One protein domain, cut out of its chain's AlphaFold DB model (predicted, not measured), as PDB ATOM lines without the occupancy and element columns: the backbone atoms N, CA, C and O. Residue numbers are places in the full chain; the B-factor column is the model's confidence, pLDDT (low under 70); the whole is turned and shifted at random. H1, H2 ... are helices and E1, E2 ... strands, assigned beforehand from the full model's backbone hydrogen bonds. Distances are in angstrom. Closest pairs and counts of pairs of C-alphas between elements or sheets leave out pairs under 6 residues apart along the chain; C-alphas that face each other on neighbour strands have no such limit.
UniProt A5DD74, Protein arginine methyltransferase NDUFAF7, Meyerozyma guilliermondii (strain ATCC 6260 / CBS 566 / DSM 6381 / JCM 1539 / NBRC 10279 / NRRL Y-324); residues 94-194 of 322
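AT A GLANCE: This is residues 94 to 194 of the 322 residues of the protein "Protein arginine methyltransferase NDUFAF7" of Meyerozyma guilliermondii (strain ATCC 6260 / CBS 566 / DSM 6381 / JCM 1539 / NBRC 10279 / NRRL Y-324) (UniProt A5DD74). An open C of parts: a three-stranded sheet whose long hairpin, E2 and E3, reaches to one end of the longest axis, and an arc of helices H1, H2 and H3 leading round to the other end. H4 lies across the opening from H1, away from the other named elements, and residues 184 to 189 stick out beside it before the last residues fold back toward E1. The printed part has 101 residues with three named strands and then four named helices, E1 E2 E3 H1 H2 H3 H4; the sheet, in the order E1 E2 E3, is antiparallel, and the class is mixed, helices and strands. It is only just compact, close to loose, with a radius of gyration of the C-alphas of 15.0 A, and spans 49 by 34 by 22 A.

HOW THE PARTS SIT: E1, residues 94 to 97, and E2, residues 104 to 111, form an antiparallel hairpin at 134 degrees, with N 105 and O 96 2.7 A apart, within hydrogen-bond range. E2 and E3, residues 117 to 122, form a second antiparallel hairpin at 152 degrees, with N 108 and O 120 at 2.8 A. The three are a meander, each strand the antiparallel neighbour of the one before. The pairing is staggered: E2 pairs with E1 over residues 104 to 106 and with E3 over 106 to 111. H1, residues 127 to 138, is on the sheet but only grazes it, with residues 129 to 133; its closest C-alphas to E2 are those of Thr 129 and Glu 106, 7.6 A apart. H1 and H2, residues 143 to 147, touch only at the corner, the closest C-alphas being those of Glu 137 and Val 143, 6.5 A. H2 and H3, residues 150 to 158, are close but not clearly touching, with the C-alphas of Lys 146 and Gly 152 closest at 5.4 A. H4, residues 176 to 184, is apart from H3 and not on the sheet. In H1, H2, H3 and H4 every O i to N i+4 pair is within hydrogen-bond range.

IN THESE COORDINATES: E1 begins at C-alpha 94, (-33.015, -33.532, 33.847). From first to last C-alpha E2 measures 22.8 A, E3 16.7 A, H1 16.5 A, H3 12.3 A and H4 11.9 A. H1 begins at C-alpha 127, (-38.288, -22.699, 40.168), and H4 ends at C-alpha 184, (-46.997, -49.164, 24.109).

THE WHOLE: The two C-alphas farthest apart, those of Glu 113 and Trp 150, are 48.9 A from each other, while those of Leu 94 and Pro 194 are 10.0 A apart. The printed part has no cut. The link from H3 to H4, 17 residues, is long. Mean pLDDT of the printed part is 89.3; residues 187 to 189 are under 70.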
ATOM      1  N   LEU A  94     -32.538 -32.655  34.909       97.88
ATOM      2  CA  LEU A  94     -33.015 -33.532  33.847       97.88
ATOM      3  C   LEU A  94     -34.509 -33.304  33.624       97.88
ATOM      4  O   LEU A  94     -35.299 -33.406  34.557       97.88
ATOM      5  N   VAL A  95     -34.917 -33.060  32.382       98.06
ATOM      6  CA  VAL A  95     -36.323 -32.876  32.007       98.06
ATOM      7  C   VAL A  95     -36.716 -33.887  30.942       98.06
ATOM      8  O   VAL A  95     -35.999 -34.103  29.966       98.06
ATOM      9  N   ARG A  96     -37.882 -34.505  31.102       96.25
ATOM     10  CA  ARG A  96     -38.568 -35.267  30.052       96.25
ATOM     11  C   ARG A  96     -39.896 -34.607  29.718       96.25
ATOM     12  O   ARG A  96     -40.370 -33.763  30.463       96.25
ATOM     13  N   TYR A  97     -40.508 -34.991  28.608       95.25
ATOM     14  CA  TYR A  97     -41.793 -34.445  28.185       95.25
ATOM     15  C   TYR A  97     -42.810 -35.556  28.001       95.25
ATOM     16  O   TYR A  97     -42.452 -36.624  27.507       95.25
ATOM     17  N   ASP A  98     -44.071 -35.317  28.342       92.19
ATOM     18  CA  ASP A  98     -45.141 -36.237  27.957       92.19
ATOM     19  C   ASP A  98     -45.236 -36.316  26.427       92.19
ATOM     20  O   ASP A  98     -45.271 -35.300  25.732       92.19
ATOM     21  N   ASN A  99     -45.263 -37.530  25.875       87.44
ATOM     22  CA  ASN A  99     -45.255 -37.727  24.420       87.44
ATOM     23  C   ASN A  99     -46.532 -37.234  23.724       87.44
ATOM     24  O   ASN A  99     -46.544 -37.089  22.498       87.44
ATOM     25  N   THR A 100     -47.609 -37.034  24.481       84.19
ATOM     26  CA  THR A 100     -48.927 -36.636  23.985       84.19
ATOM     27  C   THR A 100     -49.136 -35.138  24.151       84.19
ATOM     28  O   THR A 100     -49.486 -34.461  23.184       84.19
ATOM     29  N   THR A 101     -48.932 -34.617  25.363       88.12
ATOM     30  CA  THR A 101     -49.193 -33.214  25.711       88.12
ATOM     31  C   THR A 101     -47.976 -32.322  25.476       88.12
ATOM     32  O   THR A 101     -48.133 -31.131  25.215       88.12
ATOM     33  N   GLY A 102     -46.766 -32.887  25.519       90.12
ATOM     34  CA  GLY A 102     -45.513 -32.133  25.495       90.12
ATOM     35  C   GLY A 102     -45.204 -31.429  26.818       90.12
ATOM     36  O   GLY A 102     -44.303 -30.592  26.852       90.12
ATOM     37  N   GLU A 103     -45.942 -31.726  27.891       94.12
ATOM     38  CA  GLU A 103     -45.733 -31.100  29.196       94.12
ATOM     39  C   GLU A 103     -44.428 -31.590  29.843       94.12
ATOM     40  O   GLU A 103     -44.155 -32.798  29.844       94.12
ATOM     41  N   PRO A 104     -43.605 -30.670  30.375       97.44
ATOM     42  CA  PRO A 104     -42.337 -31.016  31.002       97.44
ATOM     43  C   PRO A 104     -42.551 -31.739  32.333       97.44
ATOM     44  O   PRO A 104     -43.441 -31.400  33.106       97.44
ATOM     45  N   HIS A 105     -41.678 -32.700  32.600       97.62
ATOM     46  CA  HIS A 105     -41.554 -33.418  33.855       97.62
ATOM     47  C   HIS A 105     -40.094 -33.379  34.306       97.62
ATOM     48  O   HIS A 105     -39.194 -33.728  33.535       97.62
ATOM     49  N   GLU A 106     -39.855 -32.958  35.541       97.94
ATOM     50  CA  GLU A 106     -38.523 -32.874  36.140       97.94
ATOM     51  C   GLU A 106     -38.120 -34.219  36.745       97.94
ATOM     52  O   GLU A 106     -38.927 -34.896  37.387       97.94
ATOM     53  N   GLY A 107     -36.875 -34.613  36.488       96.06
ATOM     54  CA  GLY A 107     -36.277 -35.865  36.920       96.06
ATOM     55  C   GLY A 107     -35.618 -35.759  38.291       96.06
ATOM     56  O   GLY A 107     -34.898 -34.809  38.581       96.06
ATOM     57  N   TYR A 108     -35.815 -36.789  39.105       94.81
ATOM     58  CA  TYR A 108     -35.234 -36.966  40.427       94.81
ATOM     59  C   TYR A 108     -34.487 -38.293  40.471       94.81
ATOM     60  O   TYR A 108     -34.963 -39.306  39.956       94.81
ATOM     61  N   VAL A 109     -33.329 -38.289  41.126       93.06
ATOM     62  CA  VAL A 109     -32.594 -39.513  41.449       93.06
ATOM     63  C   VAL A 109     -32.932 -39.910  42.877       93.06
ATOM     64  O   VAL A 109     -32.653 -39.168  43.819       93.06
ATOM     65  N   LEU A 110     -33.532 -41.083  43.030       91.62
ATOM     66  CA  LEU A 110     -33.803 -41.714  44.313       91.62
ATOM     67  C   LEU A 110     -32.736 -42.772  44.572       91.62
ATOM     68  O   LEU A 110     -32.354 -43.507  43.665       91.62
ATOM     69  N   VAL A 111     -32.267 -42.839  45.812       93.31
ATOM     70  CA  VAL A 111     -31.356 -43.886  46.278       93.31
ATOM     71  C   VAL A 111     -32.099 -44.663  47.349       93.31
ATOM     72  O   VAL A 111     -32.581 -44.060  48.311       93.31
ATOM     73  N   ASP A 112     -32.254 -45.967  47.154       92.81
ATOM     74  CA  ASP A 112     -32.927 -46.813  48.136       92.81
ATOM     75  C   ASP A 112     -32.012 -47.175  49.322       92.81
ATOM     76  O   ASP A 112     -30.856 -46.752  49.417       92.81
ATOM     77  N   GLU A 113     -32.534 -47.963  50.264       93.88
ATOM     78  CA  GLU A 113     -31.787 -48.402  51.449       93.88
ATOM     79  C   GLU A 113     -30.597 -49.323  51.119       93.88
ATOM     80  O   GLU A 113     -29.701 -49.487  51.951       93.88
ATOM     81  N   GLN A 114     -30.581 -49.940  49.935       93.38
ATOM     82  CA  GLN A 114     -29.494 -50.792  49.452       93.38
ATOM     83  C   GLN A 114     -28.418 -49.992  48.700       93.38
ATOM     84  O   GLN A 114     -27.326 -50.513  48.466       93.38
ATOM     85  N   GLY A 115     -28.687 -48.722  48.387       89.12
ATOM     86  CA  GLY A 115     -27.804 -47.864  47.605       89.12
ATOM     87  C   GLY A 115     -28.035 -47.966  46.096       89.12
ATOM     88  O   GLY A 115     -27.210 -47.460  45.336       89.12
ATOM     89  N   ASP A 116     -29.125 -48.603  45.660       92.31
ATOM     90  CA  ASP A 116     -29.493 -48.673  44.252       92.31
ATOM     91  C   ASP A 116     -30.156 -47.363  43.807       92.31
ATOM     92  O   ASP A 116     -30.947 -46.745  44.527       92.31
ATOM     93  N   PHE A 117     -29.806 -46.924  42.598       94.12
ATOM     94  CA  PHE A 117     -30.284 -45.674  42.018       94.12
ATOM     95  C   PHE A 117     -31.513 -45.901  41.137       94.12
ATOM     96  O   PHE A 117     -31.513 -46.762  40.254       94.12
ATOM     97  N   PHE A 118     -32.517 -45.048  41.308       91.94
ATOM     98  CA  PHE A 118     -33.730 -45.019  40.503       91.94
ATOM     99  C   PHE A 118     -33.992 -43.609  39.991       91.94
ATOM    100  O   PHE A 118     -33.740 -42.619  40.673       91.94
ATOM    101  N   GLU A 119     -34.533 -43.531  38.785       90.88
ATOM    102  CA  GLU A 119     -34.933 -42.281  38.153       90.88
ATOM    103  C   GLU A 119     -36.461 -42.151  38.237       90.88
ATOM    104  O   GLU A 119     -37.183 -43.084  37.884       90.88
ATOM    105  N   PHE A 120     -36.949 -41.006  38.705       92.31
ATOM    106  CA  PHE A 120     -38.375 -40.696  38.835       92.31
ATOM    107  C   PHE A 120     -38.689 -39.333  38.217       92.31
ATOM    108  O   PHE A 120     -37.844 -38.446  38.255       92.31
ATOM    109  N   PHE A 121     -39.896 -39.142  37.678       94.75
ATOM    110  CA  PHE A 121     -40.304 -37.887  37.038       94.75
ATOM    111  C   PHE A 121     -41.616 -37.354  37.613       94.75
ATOM    112  O   PHE A 121     -42.574 -38.107  37.774       94.75
ATOM    113  N   THR A 122     -41.682 -36.045  37.860       95.44
ATOM    114  CA  THR A 122     -42.903 -35.341  38.298       95.44
ATOM    115  C   THR A 122     -43.201 -34.149  37.382       95.44
ATOM    116  O   THR A 122     -42.263 -33.499  36.919       95.44
ATOM    117  N   PRO A 123     -44.478 -33.825  37.106       96.12
ATOM    118  CA  PRO A 123     -44.842 -32.587  36.410       96.12
ATOM    119  C   PRO A 123     -44.592 -31.319  37.254       96.12
ATOM    120  O   PRO A 123     -44.684 -30.203  36.745       96.12
ATOM    121  N   GLU A 124     -44.305 -31.461  38.550       96.81
ATOM    122  CA  GLU A 124     -44.044 -30.348  39.464       96.81
ATOM    123  C   GLU A 124     -42.610 -29.839  39.294       96.81
ATOM    124  O   GLU A 124     -41.666 -30.375  39.869       96.81
ATOM    125  N   LEU A 125     -42.451 -28.789  38.489       98.31
ATOM    126  CA  LEU A 125     -41.140 -28.224  38.189       98.31
ATOM    127  C   LEU A 125     -40.612 -27.337  39.321       98.31
ATOM    128  O   LEU A 125     -41.317 -26.466  39.843       98.31
ATOM    129  N   SER A 126     -39.322 -27.470  39.617       98.00
ATOM    130  CA  SER A 126     -38.582 -26.518  40.433       98.00
ATOM    131  C   SER A 126     -38.557 -25.121  39.796       98.00
ATOM    132  O   SER A 126     -38.704 -24.940  38.582       98.00
ATOM    133  N   TYR A 127     -38.320 -24.095  40.622       98.00
ATOM    134  CA  TYR A 127     -38.288 -22.699  40.168       98.00
ATOM    135  C   TYR A 127     -37.308 -22.468  39.008       98.00
ATOM    136  O   TYR A 127     -37.634 -21.752  38.058       98.00
ATOM    137  N   TYR A 128     -36.105 -23.048  39.079       98.31
ATOM    138  CA  TYR A 128     -35.080 -22.836  38.060       98.31
ATOM    139  C   TYR A 128     -35.364 -23.613  36.778       98.31
ATOM    140  O   TYR A 128     -35.133 -23.058  35.704       98.31
ATOM    141  N   THR A 129     -35.932 -24.815  36.874       98.50
ATOM    142  CA  THR A 129     -36.388 -25.589  35.713       98.50
ATOM    143  C   THR A 129     -37.500 -24.859  34.965       98.50
ATOM    144  O   THR A 129     -37.354 -24.577  33.774       98.50
ATOM    145  N   ASP A 130     -38.565 -24.442  35.658       98.50
ATOM    146  CA  ASP A 130     -39.650 -23.659  35.047       98.50
ATOM    147  C   ASP A 130     -39.133 -22.348  34.431       98.50
ATOM    148  O   ASP A 130     -39.433 -22.016  33.279       98.50
ATOM    149  N   THR A 131     -38.300 -21.607  35.169       98.31
ATOM    150  CA  THR A 131     -37.763 -20.328  34.690       98.31
ATOM    151  C   THR A 131     -36.880 -20.518  33.457       98.31
ATOM    152  O   THR A 131     -36.997 -19.739  32.509       98.31
ATOM    153  N   PHE A 132     -36.026 -21.544  33.436       98.50
ATOM    154  CA  PHE A 132     -35.190 -21.861  32.279       98.50
ATOM    155  C   PHE A 132     -36.045 -22.161  31.047       98.50
ATOM    156  O   PHE A 132     -35.838 -21.548  29.999       98.50
ATOM    157  N   LEU A 133     -37.035 -23.051  31.178       98.00
ATOM    158  CA  LEU A 133     -37.906 -23.432  30.067       98.00
ATOM    159  C   LEU A 133     -38.661 -22.211  29.524       98.00
ATOM    160  O   LEU A 133     -38.658 -21.977  28.316       98.00
ATOM    161  N   ARG A 134     -39.225 -21.364  30.396       97.50
ATOM    162  CA  ARG A 134     -39.905 -20.130  29.969       97.50
ATOM    163  C   ARG A 134     -38.975 -19.161  29.236       97.50
ATOM    164  O   ARG A 134     -39.362 -18.654  28.185       97.50
ATOM    165  N   LEU A 135     -37.767 -18.926  29.756       97.56
ATOM    166  CA  LEU A 135     -36.785 -18.022  29.138       97.56
ATOM    167  C   LEU A 135     -36.264 -18.543  27.792       97.56
ATOM    168  O   LEU A 135     -36.054 -17.760  26.862       97.56
ATOM    169  N   ARG A 136     -36.066 -19.860  27.659       96.69
ATOM    170  CA  ARG A 136     -35.691 -20.475  26.380       96.69
ATOM    171  C   ARG A 136     -36.795 -20.272  25.348       96.69
ATOM    172  O   ARG A 136     -36.522 -19.858  24.221       96.69
ATOM    173  N   GLU A 137     -38.047 -20.526  25.725       95.88
ATOM    174  CA  GLU A 137     -39.182 -20.437  24.804       95.88
ATOM    175  C   GLU A 137     -39.586 -18.993  24.444       95.88
ATOM    176  O   GLU A 137     -40.175 -18.756  23.378       95.88
ATOM    177  N   SER A 138     -39.225 -17.997  25.261       94.19
ATOM    178  CA  SER A 138     -39.465 -16.587  24.937       94.19
ATOM    179  C   SER A 138     -38.538 -16.033  23.852       94.19
ATOM    180  O   SER A 138     -38.963 -15.147  23.109       94.19
ATOM    181  N   ASP A 139     -37.333 -16.580  23.679       91.56
ATOM    182  CA  ASP A 139     -36.291 -16.014  22.807       91.56
ATOM    183  C   ASP A 139     -36.111 -16.791  21.478       91.56
ATOM    184  O   ASP A 139     -36.970 -17.592  21.076       91.56
ATOM    185  N   SER A 140     -35.013 -16.520  20.761       87.94
ATOM    186  CA  SER A 140     -34.588 -17.203  19.528       87.94
ATOM    187  C   SER A 140     -34.322 -18.695  19.717       87.94
ATOM    188  O   SER A 140     -34.469 -19.471  18.768       87.94
ATOM    189  N   GLU A 141     -33.979 -19.108  20.938       91.38
ATOM    190  CA  GLU A 141     -33.642 -20.498  21.243       91.38
ATOM    191  C   GLU A 141     -34.849 -21.407  21.477       91.38
ATOM    192  O   GLU A 141     -34.671 -22.612  21.640       91.38
ATOM    193  N   SER A 142     -36.065 -20.862  21.371       94.44
ATOM    194  CA  SER A 142     -37.322 -21.591  21.531       94.44
ATOM    195  C   SER A 142     -37.399 -22.850  20.678       94.44
ATOM    196  O   SER A 142     -37.392 -22.815  19.440       94.44
ATOM    197  N   VAL A 143     -37.574 -23.976  21.354       93.19
ATOM    198  CA  VAL A 143     -37.692 -25.283  20.720       93.19
ATOM    199  C   VAL A 143     -39.095 -25.459  20.152       93.19
ATOM    200  O   VAL A 143     -39.252 -25.981  19.047       93.19
ATOM    201  N   LEU A 144     -40.117 -24.946  20.841       91.06
ATOM    202  CA  LEU A 144     -41.510 -25.016  20.397       91.06
ATOM    203  C   LEU A 144     -41.768 -24.168  19.145       91.06
ATOM    204  O   LEU A 144     -42.604 -24.521  18.311       91.06
ATOM    205  N   LYS A 145     -41.055 -23.048  18.975       91.88
ATOM    206  CA  LYS A 145     -41.073 -22.296  17.710       91.88
ATOM    207  C   LYS A 145     -40.321 -23.069  16.626       91.88
ATOM    208  O   LYS A 145     -40.850 -23.220  15.524       91.88
ATOM    209  N   LYS A 146     -39.127 -23.603  16.932       90.62
ATOM    210  CA  LYS A 146     -38.307 -24.394  15.992       90.62
ATOM    211  C   LYS A 146     -39.048 -25.639  15.482       90.62
ATOM    212  O   LYS A 146     -38.964 -25.920  14.285       90.62
ATOM    213  N   SER A 147     -39.831 -26.327  16.314       88.00
ATOM    214  CA  SER A 147     -40.588 -27.537  15.942       88.00
ATOM    215  C   SER A 147     -41.622 -27.301  14.836       88.00
ATOM    216  O   SER A 147     -41.866 -28.176  14.005       88.00
ATOM    217  N   LYS A 148     -42.174 -26.085  14.753       89.19
ATOM    218  CA  LYS A 148     -43.150 -25.687  13.722       89.19
ATOM    219  C   LYS A 148     -42.502 -25.357  12.374       89.19
ATOM    220  O   LYS A 148     -43.198 -25.263  11.363       89.19
ATOM    221  N   THR A 149     -41.183 -25.180  12.337       92.38
ATOM    222  CA  THR A 149     -40.443 -24.848  11.113       92.38
ATOM    223  C   THR A 149     -40.178 -26.084  10.253       92.38
ATOM    224  O   THR A 149     -40.236 -27.217  10.730       92.38
ATOM    225  N   TRP A 150     -39.811 -25.884   8.978       91.56
ATOM    226  CA  TRP A 150     -39.297 -26.982   8.147       91.56
ATOM    227  C   TRP A 150     -38.106 -27.656   8.833       91.56
ATOM    228  O   TRP A 150     -38.118 -28.872   8.987       91.56
ATOM    229  N   LYS A 151     -37.114 -26.891   9.312       89.44
ATOM    230  CA  LYS A 151     -35.936 -27.458   9.991       89.44
ATOM    231  C   LYS A 151     -36.335 -28.398  11.136       89.44
ATOM    232  O   LYS A 151     -35.827 -29.509  11.188       89.44
ATOM    233  N   GLY A 152     -37.306 -28.007  11.964       89.38
ATOM    234  CA  GLY A 152     -37.862 -28.869  13.014       89.38
ATOM    235  C   GLY A 152     -38.453 -30.171  12.468       89.38
ATOM    236  O   GLY A 152     -38.082 -31.249  12.922       89.38
ATOM    237  N   LYS A 153     -39.283 -30.097  11.420       90.31
ATOM    238  CA  LYS A 153     -39.842 -31.290  10.753       90.31
ATOM    239  C   LYS A 153     -38.767 -32.203  10.150       90.31
ATOM    240  O   LYS A 153     -38.946 -33.420  10.122       90.31
ATOM    241  N   LEU A 154     -37.660 -31.636   9.665       91.38
ATOM    242  CA  LEU A 154     -36.520 -32.409   9.172       91.38
ATOM    243  C   LEU A 154     -35.832 -33.171  10.313       91.38
ATOM    244  O   LEU A 154     -35.513 -34.344  10.135       91.38
ATOM    245  N   GLU A 155     -35.647 -32.547  11.478       90.88
ATOM    246  CA  GLU A 155     -35.145 -33.238  12.675       90.88
ATOM    247  C   GLU A 155     -36.099 -34.351  13.129       90.88
ATOM    248  O   GLU A 155     -35.659 -35.467  13.406       90.88
ATOM    249  N   THR A 156     -37.414 -34.124  13.072       89.00
ATOM    250  CA  THR A 156     -38.404 -35.182  13.324       89.00
ATOM    251  C   THR A 156     -38.252 -36.348  12.354       89.00
ATOM    252  O   THR A 156     -38.246 -37.500  12.786       89.00
ATOM    253  N   ALA A 157     -38.060 -36.088  11.060       88.88
ATOM    254  CA  ALA A 157     -37.818 -37.146  10.082       88.88
ATOM    255  C   ALA A 157     -36.500 -37.894  10.354       88.88
ATOM    256  O   ALA A 157     -36.468 -39.123  10.292       88.88
ATOM    257  N   LYS A 158     -35.425 -37.182  10.722       89.06
ATOM    258  CA  LYS A 158     -34.153 -37.801  11.130       89.06
ATOM    259  C   LYS A 158     -34.326 -38.700  12.353       89.06
ATOM    260  O   LYS A 158     -33.740 -39.777  12.376       89.06
ATOM    261  N   SER A 159     -35.183 -38.317  13.306       88.00
ATOM    262  CA  SER A 159     -35.491 -39.123  14.499       88.00
ATOM    263  C   SER A 159     -36.141 -40.480  14.190       88.00
ATOM    264  O   SER A 159     -36.190 -41.367  15.045       88.00
ATOM    265  N   LEU A 160     -36.655 -40.674  12.969       87.44
ATOM    266  CA  LEU A 160     -37.263 -41.930  12.532       87.44
ATOM    267  C   LEU A 160     -36.238 -42.941  12.009       87.44
ATOM    268  O   LEU A 160     -36.556 -44.130  11.982       87.44
ATOM    269  N   VAL A 161     -35.022 -42.513  11.653       87.25
ATOM    270  CA  VAL A 161     -34.016 -43.386  11.031       87.25
ATOM    271  C   VAL A 161     -33.596 -44.498  12.008       87.25
ATOM    272  O   VAL A 161     -33.169 -44.218  13.127       87.25
ATOM    273  N   PRO A 162     -33.724 -45.782  11.637       83.56
ATOM    274  CA  PRO A 162     -33.358 -46.875  12.528       83.56
ATOM    275  C   PRO A 162     -31.831 -46.984  12.674       83.56
ATOM    276  O   PRO A 162     -31.081 -46.604  11.776       83.56
ATOM    277  N   PHE A 163     -31.377 -47.522  13.810       82.69
ATOM    278  CA  PHE A 163     -29.963 -47.810  14.112       82.69
ATOM    279  C   PHE A 163     -29.004 -46.603  14.104       82.69
ATOM    280  O   PHE A 163     -27.788 -46.785  14.085       82.69
ATOM    281  N   LYS A 164     -29.525 -45.370  14.155       85.38
ATOM    282  CA  LYS A 164     -28.741 -44.156  14.422       85.38
ATOM    283  C   LYS A 164     -28.975 -43.662  15.850       85.38
ATOM    284  O   LYS A 164     -30.054 -43.867  16.403       85.38
ATOM    285  N   SER A 165     -27.966 -43.013  16.435       83.56
ATOM    286  CA  SER A 165     -28.167 -42.227  17.658       83.56
ATOM    287  C   SER A 165     -29.000 -40.987  17.325       83.56
ATOM    288  O   SER A 165     -28.854 -40.388  16.255       83.56
ATOM    289  N   HIS A 166     -29.885 -40.633  18.251       88.25
ATOM    290  CA  HIS A 166     -30.750 -39.458  18.172       88.25
ATOM    291  C   HIS A 166     -30.478 -38.496  19.331       88.25
ATOM    292  O   HIS A 166     -31.282 -37.606  19.579       88.25
ATOM    293  N   ASP A 167     -29.346 -38.664  20.017       88.62
ATOM    294  CA  ASP A 167     -29.011 -37.928  21.241       88.62
ATOM    295  C   ASP A 167     -28.775 -36.436  20.953       88.62
ATOM    296  O   ASP A 167     -29.009 -35.591  21.801       88.62
ATOM    297  N   ASN A 168     -28.421 -36.094  19.710       88.94
ATOM    298  CA  ASN A 168     -28.287 -34.709  19.245       88.94
ATOM    299  C   ASN A 168     -29.612 -34.091  18.758       88.94
ATOM    300  O   ASN A 168     -29.625 -32.947  18.303       88.94
ATOM    301  N   ILE A 169     -30.721 -34.837  18.796       91.62
ATOM    302  CA  ILE A 169     -32.048 -34.346  18.414       91.62
ATOM    303  C   ILE A 169     -32.839 -34.086  19.688       91.62
ATOM    304  O   ILE A 169     -33.184 -35.018  20.416       91.62
ATOM    305  N   HIS A 170     -33.174 -32.815  19.903       94.38
ATOM    306  CA  HIS A 170     -33.966 -32.374  21.044       94.38
ATOM    307  C   HIS A 170     -35.233 -33.240  21.224       94.38
ATOM    308  O   HIS A 170     -35.928 -33.481  20.230       94.38
ATOM    309  N   PRO A 171     -35.598 -33.664  22.452       92.94
ATOM    310  CA  PRO A 171     -36.713 -34.584  22.694       92.94
ATOM    311  C   PRO A 171     -38.047 -34.159  22.060       92.94
ATOM    312  O   PRO A 171     -38.662 -34.940  21.341       92.94
ATOM    313  N   LEU A 172     -38.440 -32.889  22.217       91.50
ATOM    314  CA  LEU A 172     -39.635 -32.297  21.588       91.50
ATOM    315  C   LEU A 172     -39.633 -32.261  20.046       91.50
ATOM    316  O   LEU A 172     -40.657 -31.956  19.436       91.50
ATOM    317  N   LEU A 173     -38.498 -32.529  19.397       91.31
ATOM    318  CA  LEU A 173     -38.406 -32.649  17.940       91.31
ATOM    319  C   LEU A 173     -38.459 -34.104  17.473       91.31
ATOM    320  O   LEU A 173     -38.552 -34.340  16.268       91.31
ATOM    321  N   GLN A 174     -38.417 -35.080  18.381       88.94
ATOM    322  CA  GLN A 174     -38.547 -36.490  18.034       88.94
ATOM    323  C   GLN A 174     -40.011 -36.857  17.748       88.94
ATOM    324  O   GLN A 174     -40.949 -36.228  18.230       88.94
ATOM    325  N   SER A 175     -40.232 -37.880  16.921       82.94
ATOM    326  CA  SER A 175     -41.589 -38.278  16.528       82.94
ATOM    327  C   SER A 175     -42.388 -38.873  17.697       82.94
ATOM    328  O   SER A 175     -42.114 -39.995  18.131       82.94
ATOM    329  N   SER A 176     -43.445 -38.174  18.120       79.38
ATOM    330  CA  SER A 176     -44.388 -38.628  19.154       79.38
ATOM    331  C   SER A 176     -45.061 -39.959  18.807       79.38
ATOM    332  O   SER A 176     -45.175 -40.829  19.662       79.38
ATOM    333  N   HIS A 177     -45.429 -40.184  17.541       77.81
ATOM    334  CA  HIS A 177     -46.021 -41.454  17.096       77.81
ATOM    335  C   HIS A 177     -45.072 -42.644  17.285       77.81
ATOM    336  O   HIS A 177     -45.482 -43.689  17.788       77.81
ATOM    337  N   LYS A 178     -43.794 -42.492  16.904       80.06
ATOM    338  CA  LYS A 178     -42.770 -43.533  17.098       80.06
ATOM    339  C   LYS A 178     -42.534 -43.799  18.585       80.06
ATOM    340  O   LYS A 178     -42.403 -44.958  18.975       80.06
ATOM    341  N   LEU A 179     -42.470 -42.742  19.397       77.31
ATOM    342  CA  LEU A 179     -42.278 -42.851  20.844       77.31
ATOM    343  C   LEU A 179     -43.477 -43.529  21.518       77.31
ATOM    344  O   LEU A 179     -43.276 -44.476  22.272       77.31
ATOM    345  N   GLY A 180     -44.706 -43.154  21.157       75.81
ATOM    346  CA  GLY A 180     -45.932 -43.784  21.648       75.81
ATOM    347  C   GLY A 180     -46.034 -45.268  21.279       75.81
ATOM    348  O   GLY A 180     -46.319 -46.095  22.139       75.81
ATOM    349  N   LEU A 181     -45.710 -45.639  20.031       77.50
ATOM    350  CA  LEU A 181     -45.624 -47.046  19.606       77.50
ATOM    351  C   LEU A 181     -44.583 -47.824  20.417       77.50
ATOM    352  O   LEU A 181     -44.853 -48.937  20.863       77.50
ATOM    353  N   LYS A 182     -43.399 -47.240  20.627       75.00
ATOM    354  CA  LYS A 182     -42.339 -47.863  21.425       75.00
ATOM    355  C   LYS A 182     -42.784 -48.059  22.873       75.00
ATOM    356  O   LYS A 182     -42.604 -49.148  23.400       75.00
ATOM    357  N   ASN A 183     -43.378 -47.048  23.497       72.56
ATOM    358  CA  ASN A 183     -43.817 -47.119  24.890       72.56
ATOM    359  C   ASN A 183     -44.994 -48.087  25.069       72.56
ATOM    360  O   ASN A 183     -45.008 -48.850  26.027       72.56
ATOM    361  N   SER A 184     -45.907 -48.176  24.096       71.75
ATOM    362  CA  SER A 184     -46.997 -49.164  24.109       71.75
ATOM    363  C   SER A 184     -46.511 -50.619  24.063       71.75
ATOM    364  O   SER A 184     -47.249 -51.509  24.482       71.75
ATOM    365  N   LEU A 185     -45.306 -50.883  23.546       73.25
ATOM    366  CA  LEU A 185     -44.703 -52.222  23.517       73.25
ATOM    367  C   LEU A 185     -43.988 -52.587  24.832       73.25
ATOM    368  O   LEU A 185     -43.632 -53.748  25.019       73.25
ATOM    369  N   PHE A 186     -43.791 -51.626  25.744       70.12
ATOM    370  CA  PHE A 186     -43.137 -51.821  27.040       70.12
ATOM    371  C   PHE A 186     -44.061 -51.339  28.176       70.12
ATOM    372  O   PHE A 186     -43.959 -50.184  28.585       70.12
ATOM    373  N   PRO A 187     -44.938 -52.210  28.719       53.66
ATOM    374  CA  PRO A 187     -46.064 -51.838  29.594       53.66
ATOM    375  C   PRO A 187     -45.707 -51.253  30.979       53.66
ATOM    376  O   PRO A 187     -46.595 -51.059  31.800       53.66
ATOM    377  N   PHE A 188     -44.438 -50.935  31.236       61.19
ATOM    378  CA  PHE A 188     -43.949 -50.322  32.479       61.19
ATOM    379  C   PHE A 188     -43.075 -49.088  32.233       61.19
ATOM    380  O   PHE A 188     -42.365 -48.645  33.128       61.19
ATOM    381  N   LYS A 189     -43.065 -48.567  31.002       65.12
ATOM    382  CA  LYS A 189     -42.292 -47.380  30.661       65.12
ATOM    383  C   LYS A 189     -43.213 -46.168  30.651       65.12
ATOM    384  O   LYS A 189     -44.201 -46.174  29.918       65.12
ATOM    385  N   ASP A 190     -42.874 -45.149  31.439       72.62
ATOM    386  CA  ASP A 190     -43.609 -43.884  31.457       72.62
ATOM    387  C   ASP A 190     -43.780 -43.350  30.031       72.62
ATOM    388  O   ASP A 190     -42.885 -43.496  29.187       72.62
ATOM    389  N   ASN A 191     -44.923 -42.721  29.739       85.69
ATOM    390  CA  ASN A 191     -45.220 -42.173  28.414       85.69
ATOM    391  C   ASN A 191     -44.441 -40.873  28.117       85.69
ATOM    392  O   ASN A 191     -44.966 -39.931  27.527       85.69
ATOM    393  N   LEU A 192     -43.168 -40.839  28.495       90.06
ATOM    394  CA  LEU A 192     -42.284 -39.693  28.393       90.06
ATOM    395  C   LEU A 192     -41.296 -39.839  27.221       90.06
ATOM    396  O   LEU A 192     -41.017 -40.946  26.738       90.06
ATOM    397  N   THR A 193     -40.780 -38.714  26.733       91.81
ATOM    398  CA  THR A 193     -39.692 -38.637  25.749       91.81
ATOM    399  C   THR A 193     -38.355 -39.085  26.363       91.81
ATOM    400  O   THR A 193     -38.246 -39.217  27.583       91.81
ATOM    401  N   PRO A 194     -37.277 -39.251  25.566       90.81
ATOM    402  CA  PRO A 194     -35.918 -39.158  26.101       90.81
ATOM    403  C   PRO A 194     -35.713 -37.850  26.880       90.81
ATOM    404  O   PRO A 194     -36.432 -36.874  26.646       90.81
TER     405      PRO A 194